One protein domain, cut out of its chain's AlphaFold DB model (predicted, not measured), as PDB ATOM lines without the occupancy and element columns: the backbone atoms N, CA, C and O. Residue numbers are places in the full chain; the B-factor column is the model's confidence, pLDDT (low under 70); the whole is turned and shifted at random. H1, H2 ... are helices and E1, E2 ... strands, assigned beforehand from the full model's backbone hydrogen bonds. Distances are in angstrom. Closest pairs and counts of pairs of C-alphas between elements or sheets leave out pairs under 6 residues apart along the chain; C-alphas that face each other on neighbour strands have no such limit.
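What this domain is: This is residues 51 to 100 of the 172 residues of the protein "BESS motif,Somatomedin B domain" of Cinara cedri (UniProt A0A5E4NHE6). With little regular structure, this is a small knot of loops: residues 51 to 64 lead into a two-stranded hairpin, E1 and E2, toward one end of the longest axis; short helix H2 lies toward the other, short helix H1 to one side between them. The 50 printed residues hold E1, E2, H1, H2 in that order, 18 residues in all; class mixed, sheet antiparallel. It is compact, with radius of gyration of the C-alphas 9.8 A, and spans 25 by 22 by 21 A.

How they stand to each other: E1, residues 65 to 68, and E2, residues 71 to 74, form an antiparallel hairpin at 138 degrees; N 66 and O 73 are within hydrogen-bond range at 2.8 A. A tight link joins E2 to H1, residues 77 to 81. H2, residues 89 to 93, is near H1, and only just apart from E2, closest C-alphas 8.2 A. The O i to N i+4 pair is within range in H2; H1 has 0 of 1, but 2 of 2 O i to N i+3 pairs.

Where its parts are: From first to last C-alpha, E1 measures 9.4 A from (-2.421, 30.327, 6.675), E2 10.4 A, H1 8.0 A, and H2 5.1 A to (9.616, 33.621, 12.369).

The domain as a whole: The farthest C-alphas, Gly 70 and Val 96, are 26.9 A apart. The printed part has no cut; pLDDT is under 70 at residues 69 to 70 and 98 to 100.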
ATOM      1  N   ALA A  51       7.691  26.488   9.734       86.44
ATOM      2  CA  ALA A  51       8.906  25.890   9.188       86.44
ATOM      3  C   ALA A  51       8.645  24.971   7.981       86.44
ATOM      4  O   ALA A  51       9.504  24.833   7.114       86.44
ATOM      5  N   LYS A  52       7.447  24.381   7.864       85.94
ATOM      6  CA  LYS A  52       7.074  23.544   6.712       85.94
ATOM      7  C   LYS A  52       6.796  24.363   5.455       85.94
ATOM      8  O   LYS A  52       7.121  23.913   4.359       85.94
ATOM      9  N   ILE A  53       6.196  25.543   5.600       85.88
ATOM     10  CA  ILE A  53       6.006  26.476   4.479       85.88
ATOM     11  C   ILE A  53       7.242  27.356   4.238       85.88
ATOM     12  O   ILE A  53       7.318  28.006   3.196       85.88
ATOM     13  N   ASN A  54       8.189  27.359   5.187       86.81
ATOM     14  CA  ASN A  54       9.421  28.148   5.199       86.81
ATOM     15  C   ASN A  54       9.172  29.609   4.789       86.81
ATOM     16  O   ASN A  54       9.850  30.169   3.924       86.81
ATOM     17  N   ARG A  55       8.105  30.190   5.346       86.25
ATOM     18  CA  ARG A  55       7.589  31.503   4.970       86.25
ATOM     19  C   ARG A  55       7.039  32.206   6.202       86.25
ATOM     20  O   ARG A  55       6.204  31.655   6.913       86.25
ATOM     21  N   CYS A  56       7.469  33.447   6.378       90.00
ATOM     22  CA  CYS A  56       6.973  34.375   7.383       90.00
ATOM     23  C   CYS A  56       6.471  35.622   6.657       90.00
ATOM     24  O   CYS A  56       7.145  36.111   5.747       90.00
ATOM     25  N   CYS A  57       5.278  36.094   7.009       88.81
ATOM     26  CA  CYS A  57       4.601  37.151   6.263       88.81
ATOM     27  C   CYS A  57       4.368  38.395   7.115       88.81
ATOM     28  O   CYS A  57       4.074  38.305   8.306       88.81
ATOM     29  N   ASP A  58       4.452  39.559   6.477       86.31
ATOM     30  CA  ASP A  58       4.109  40.826   7.112       86.31
ATOM     31  C   ASP A  58       2.646  41.188   6.857       86.31
ATOM     32  O   ASP A  58       2.184  41.192   5.708       86.31
ATOM     33  N   ASN A  59       1.948  41.579   7.929       79.69
ATOM     34  CA  ASN A  59       0.510  41.850   7.966       79.69
ATOM     35  C   ASN A  59      -0.343  40.616   7.639       79.69
ATOM     36  O   ASN A  59       0.165  39.562   7.272       79.69
ATOM     37  N   ARG A  60      -1.666  40.749   7.770       80.38
ATOM     38  CA  ARG A  60      -2.582  39.630   7.547       80.38
ATOM     39  C   ARG A  60      -2.516  39.169   6.093       80.38
ATOM     40  O   ARG A  60      -2.877  39.922   5.182       80.38
ATOM     41  N   LYS A  61      -2.073  37.933   5.878       80.12
ATOM     42  CA  LYS A  61      -1.989  37.312   4.552       80.12
ATOM     43  C   LYS A  61      -2.589  35.918   4.622       80.12
ATOM     44  O   LYS A  61      -1.969  34.994   5.132       80.12
ATOM     45  N   ASP A  62      -3.770  35.744   4.031       81.94
ATOM     46  CA  ASP A  62      -4.461  34.446   4.025       81.94
ATOM     47  C   ASP A  62      -3.654  33.344   3.312       81.94
ATOM     48  O   ASP A  62      -3.777  32.163   3.636       81.94
ATOM     49  N   GLU A  63      -2.768  33.725   2.389       82.81
ATOM     50  CA  GLU A  63      -1.802  32.833   1.729       82.81
ATOM     51  C   GLU A  63      -0.751  32.245   2.685       82.81
ATOM     52  O   GLU A  63      -0.062  31.288   2.333       82.81
ATOM     53  N   CYS A  64      -0.613  32.819   3.881       85.06
ATOM     54  CA  CYS A  64       0.310  32.390   4.930       85.06
ATOM     55  C   CYS A  64      -0.413  31.631   6.056       85.06
ATOM     56  O   CYS A  64       0.154  31.425   7.130       85.06
ATOM     57  N   SER A  65      -1.660  31.211   5.797       88.75
ATOM     58  CA  SER A  65      -2.421  30.327   6.675       88.75
ATOM     59  C   SER A  65      -2.066  28.855   6.446       88.75
ATOM     60  O   SER A  65      -1.898  28.397   5.313       88.75
ATOM     61  N   VAL A  66      -1.975  28.098   7.535       87.50
ATOM     62  CA  VAL A  66      -1.643  26.671   7.552       87.50
ATOM     63  C   VAL A  66      -2.784  25.905   8.229       87.50
ATOM     64  O   VAL A  66      -3.316  26.370   9.240       87.50
ATOM     65  N   PRO A  67      -3.211  24.747   7.695       84.25
ATOM     66  CA  PRO A  67      -4.236  23.936   8.341       84.25
ATOM     67  C   PRO A  67      -3.711  23.312   9.638       84.25
ATOM     68  O   PRO A  67      -2.663  22.665   9.639       84.25
ATOM     69  N   LEU A  68      -4.484  23.453  10.715       78.44
ATOM     70  CA  LEU A  68      -4.215  22.870  12.028       78.44
ATOM     71  C   LEU A  68      -5.511  22.266  12.578       78.44
ATOM     72  O   LEU A  68      -6.445  22.987  12.896       78.44
ATOM     73  N   ASN A  69      -5.596  20.936  12.658       69.25
ATOM     74  CA  ASN A  69      -6.708  20.212  13.298       69.25
ATOM     75  C   ASN A  69      -8.131  20.676  12.906       69.25
ATOM     76  O   ASN A  69      -9.040  20.701  13.730       69.25
ATOM     77  N   GLY A  70      -8.340  21.015  11.631       67.94
ATOM     78  CA  GLY A  70      -9.640  21.460  11.109       67.94
ATOM     79  C   GLY A  70      -9.890  22.968  11.209       67.94
ATOM     80  O   GLY A  70     -10.851  23.457  10.618       67.94
ATOM     81  N   THR A  71      -9.009  23.716  11.873       80.69
ATOM     82  CA  THR A  71      -8.949  25.180  11.832       80.69
ATOM     83  C   THR A  71      -7.717  25.640  11.040       80.69
ATOM     84  O   THR A  71      -7.013  24.836  10.416       80.69
ATOM     85  N   LYS A  72      -7.483  26.955  10.984       86.12
ATOM     86  CA  LYS A  72      -6.303  27.556  10.354       86.12
ATOM     87  C   LYS A  72      -5.498  28.304  11.406       86.12
ATOM     88  O   LYS A  72      -6.090  29.019  12.208       86.12
ATOM     89  N   CYS A  73      -4.179  28.168  11.348       88.56
ATOM     90  CA  CYS A  73      -3.246  29.040  12.050       88.56
ATOM     91  C   CYS A  73      -2.488  29.915  11.045       88.56
ATOM     92  O   CYS A  73      -2.431  29.579   9.860       88.56
ATOM     93  N   TYR A  74      -1.915  31.025  11.498       90.62
ATOM     94  CA  TYR A  74      -1.210  31.982  10.645       90.62
ATOM     95  C   TYR A  74       0.262  32.109  11.034       90.62
ATOM     96  O   TYR A  74       0.623  32.097  12.213       90.62
ATOM     97  N   CYS A  75       1.106  32.248  10.011       91.69
ATOM     98  CA  CYS A  75       2.541  32.513  10.127       91.69
ATOM     99  C   CYS A  75       2.882  33.980   9.818       91.69
ATOM    100  O   CYS A  75       3.929  34.279   9.236       91.69
ATOM    101  N   ASP A  76       1.968  34.895  10.139       91.12
ATOM    102  CA  ASP A  76       2.090  36.314   9.825       91.12
ATOM    103  C   ASP A  76       2.163  37.203  11.074       91.12
ATOM    104  O   ASP A  76       1.812  36.796  12.180       91.12
ATOM    105  N   THR A  77       2.659  38.431  10.912       89.00
ATOM    106  CA  THR A  77       2.818  39.368  12.036       89.00
ATOM    107  C   THR A  77       1.503  39.892  12.595       89.00
ATOM    108  O   THR A  77       1.481  40.369  13.730       89.00
ATOM    109  N   PHE A  78       0.404  39.779  11.844       89.06
ATOM    110  CA  PHE A  78      -0.917  40.152  12.337       89.06
ATOM    111  C   PHE A  78      -1.400  39.175  13.407       89.06
ATOM    112  O   PHE A  78      -2.007  39.619  14.382       89.06
ATOM    113  N   CYS A  79      -1.032  37.896  13.276       87.62
ATOM    114  CA  CYS A  79      -1.372  36.864  14.247       87.62
ATOM    115  C   CYS A  79      -0.947  37.255  15.674       87.62
ATOM    116  O   CYS A  79      -1.629  36.913  16.623       87.62
ATOM    117  N   MET A  80       0.127  38.038  15.857       84.25
ATOM    118  CA  MET A  80       0.597  38.469  17.185       84.25
ATOM    119  C   MET A  80      -0.428  39.301  17.975       84.25
ATOM    120  O   MET A  80      -0.344  39.360  19.201       84.25
ATOM    121  N   ASN A  81      -1.366  39.954  17.282       81.94
ATOM    122  CA  ASN A  81      -2.457  40.718  17.890       81.94
ATOM    123  C   ASN A  81      -3.749  39.890  18.020       81.94
ATOM    124  O   ASN A  81      -4.712  40.352  18.635       81.94
ATOM    125  N   SER A  82      -3.781  38.695  17.437       73.69
ATOM    126  CA  SER A  82      -4.845  37.700  17.551       73.69
ATOM    127  C   SER A  82      -4.323  36.444  18.270       73.69
ATOM    128  O   SER A  82      -3.204  36.397  18.769       73.69
ATOM    129  N   THR A  83      -5.168  35.434  18.453       78.69
ATOM    130  CA  THR A  83      -4.808  34.181  19.144       78.69
ATOM    131  C   THR A  83      -4.662  33.003  18.174       78.69
ATOM    132  O   THR A  83      -4.705  31.848  18.582       78.69
ATOM    133  N   ASP A  84      -4.508  33.281  16.878       85.31
ATOM    134  CA  ASP A  84      -4.546  32.320  15.765       85.31
ATOM    135  C   ASP A  84      -3.160  31.986  15.195       85.31
ATOM    136  O   ASP A  84      -3.018  31.479  14.081       85.31
ATOM    137  N   CYS A  85      -2.116  32.259  15.960       87.31
ATOM    138  CA  CYS A  85      -0.755  31.965  15.570       87.31
ATOM    139  C   CYS A  85      -0.419  30.484  15.563       87.31
ATOM    140  O   CYS A  85      -0.835  29.726  16.441       87.31
ATOM    141  N   CYS A  86       0.416  30.079  14.609       88.06
ATOM    142  CA  CYS A  86       0.951  28.728  14.628       88.06
ATOM    143  C   CYS A  86       1.928  28.530  15.816       88.06
ATOM    144  O   CYS A  86       2.726  29.430  16.108       88.06
ATOM    145  N   PRO A  87       1.920  27.349  16.467       86.50
ATOM    146  CA  PRO A  87       2.788  27.004  17.600       86.50
ATOM    147  C   PRO A  87       4.293  27.259  17.409       86.50
ATOM    148  O   PRO A  87       5.006  27.484  18.387       86.50
ATOM    149  N   ASP A  88       4.788  27.218  16.168       87.69
ATOM    150  CA  ASP A  88       6.195  27.416  15.819       87.69
ATOM    151  C   ASP A  88       6.516  28.816  15.273       87.69
ATOM    152  O   ASP A  88       7.673  29.087  14.970       87.69
ATOM    153  N   TYR A  89       5.558  29.746  15.162       88.69
ATOM    154  CA  TYR A  89       5.851  31.084  14.619       88.69
ATOM    155  C   TYR A  89       6.885  31.837  15.461       88.69
ATOM    156  O   TYR A  89       7.750  32.525  14.922       88.69
ATOM    157  N   TRP A  90       6.820  31.729  16.788       86.06
ATOM    158  CA  TRP A  90       7.703  32.494  17.667       86.06
ATOM    159  C   TRP A  90       9.151  32.043  17.506       86.06
ATOM    160  O   TRP A  90      10.044  32.866  17.303       86.06
ATOM    161  N   THR A  91       9.357  30.730  17.488       87.12
ATOM    162  CA  THR A  91      10.677  30.135  17.321       87.12
ATOM    163  C   THR A  91      11.171  30.244  15.878       87.12
ATOM    164  O   THR A  91      12.339  30.550  15.677       87.12
ATOM    165  N   HIS A  92      10.304  30.071  14.874       88.19
ATOM    166  CA  HIS A  92      10.687  30.082  13.457       88.19
ATOM    167  C   HIS A  92      10.762  31.488  12.842       88.19
ATOM    168  O   HIS A  92      11.754  31.834  12.209       88.19
ATOM    169  N   CYS A  93       9.723  32.308  13.013       88.62
ATOM    170  CA  CYS A  93       9.616  33.621  12.369       88.62
ATOM    171  C   CYS A  93      10.174  34.764  13.213       88.62
ATOM    172  O   CYS A  93      10.610  35.778  12.668       88.62
ATOM    173  N   ARG A  94      10.154  34.636  14.544       86.81
ATOM    174  CA  ARG A  94      10.626  35.692  15.452       86.81
ATOM    175  C   ARG A  94      11.942  35.359  16.141       86.81
ATOM    176  O   ARG A  94      12.537  36.270  16.705       86.81
ATOM    177  N   ASN A  95      12.413  34.112  16.053       85.69
ATOM    178  CA  ASN A  95      13.603  33.616  16.752       85.69
ATOM    179  C   ASN A  95      13.584  33.929  18.259       85.69
ATOM    180  O   ASN A  95      14.625  34.175  18.864       85.69
ATOM    181  N   VAL A  96      12.393  33.953  18.860       82.81
ATOM    182  CA  VAL A  96      12.201  34.134  20.302       82.81
ATOM    183  C   VAL A  96      11.439  32.944  20.857       82.81
ATOM    184  O   VAL A  96      10.653  32.309  20.155       82.81
ATOM    185  N   GLU A  97      11.642  32.647  22.135       72.06
ATOM    186  CA  GLU A  97      10.770  31.703  22.824       72.06
ATOM    187  C   GLU A  97       9.344  32.260  22.853       72.06
ATOM    188  O   GLU A  97       9.112  33.461  23.036       72.06
ATOM    189  N   HIS A  98       8.365  31.389  22.619       65.75
ATOM    190  CA  HIS A  98       6.969  31.793  22.653       65.75
ATOM    191  C   HIS A  98       6.612  32.290  24.070       65.75
ATOM    192  O   HIS A  98       6.944  31.610  25.041       65.75
ATOM    193  N   PRO A  99       5.890  33.413  24.243       60.12
ATOM    194  CA  PRO A  99       5.447  33.900  25.543       60.12
ATOM    195  C   PRO A  99       4.665  32.841  26.321       60.12
ATOM    196  O   PRO A  99       4.814  32.763  27.527       60.12
ATOM    197  N   GLN A 100       3.912  31.970  25.637       54.16
ATOM    198  CA  GLN A 100       3.199  30.840  26.262       54.16
ATOM    199  C   GLN A 100       4.050  29.557  26.387       54.16
ATOM    200  O   GLN A 100       3.575  28.564  26.914       54.16
TER     201      GLN A 100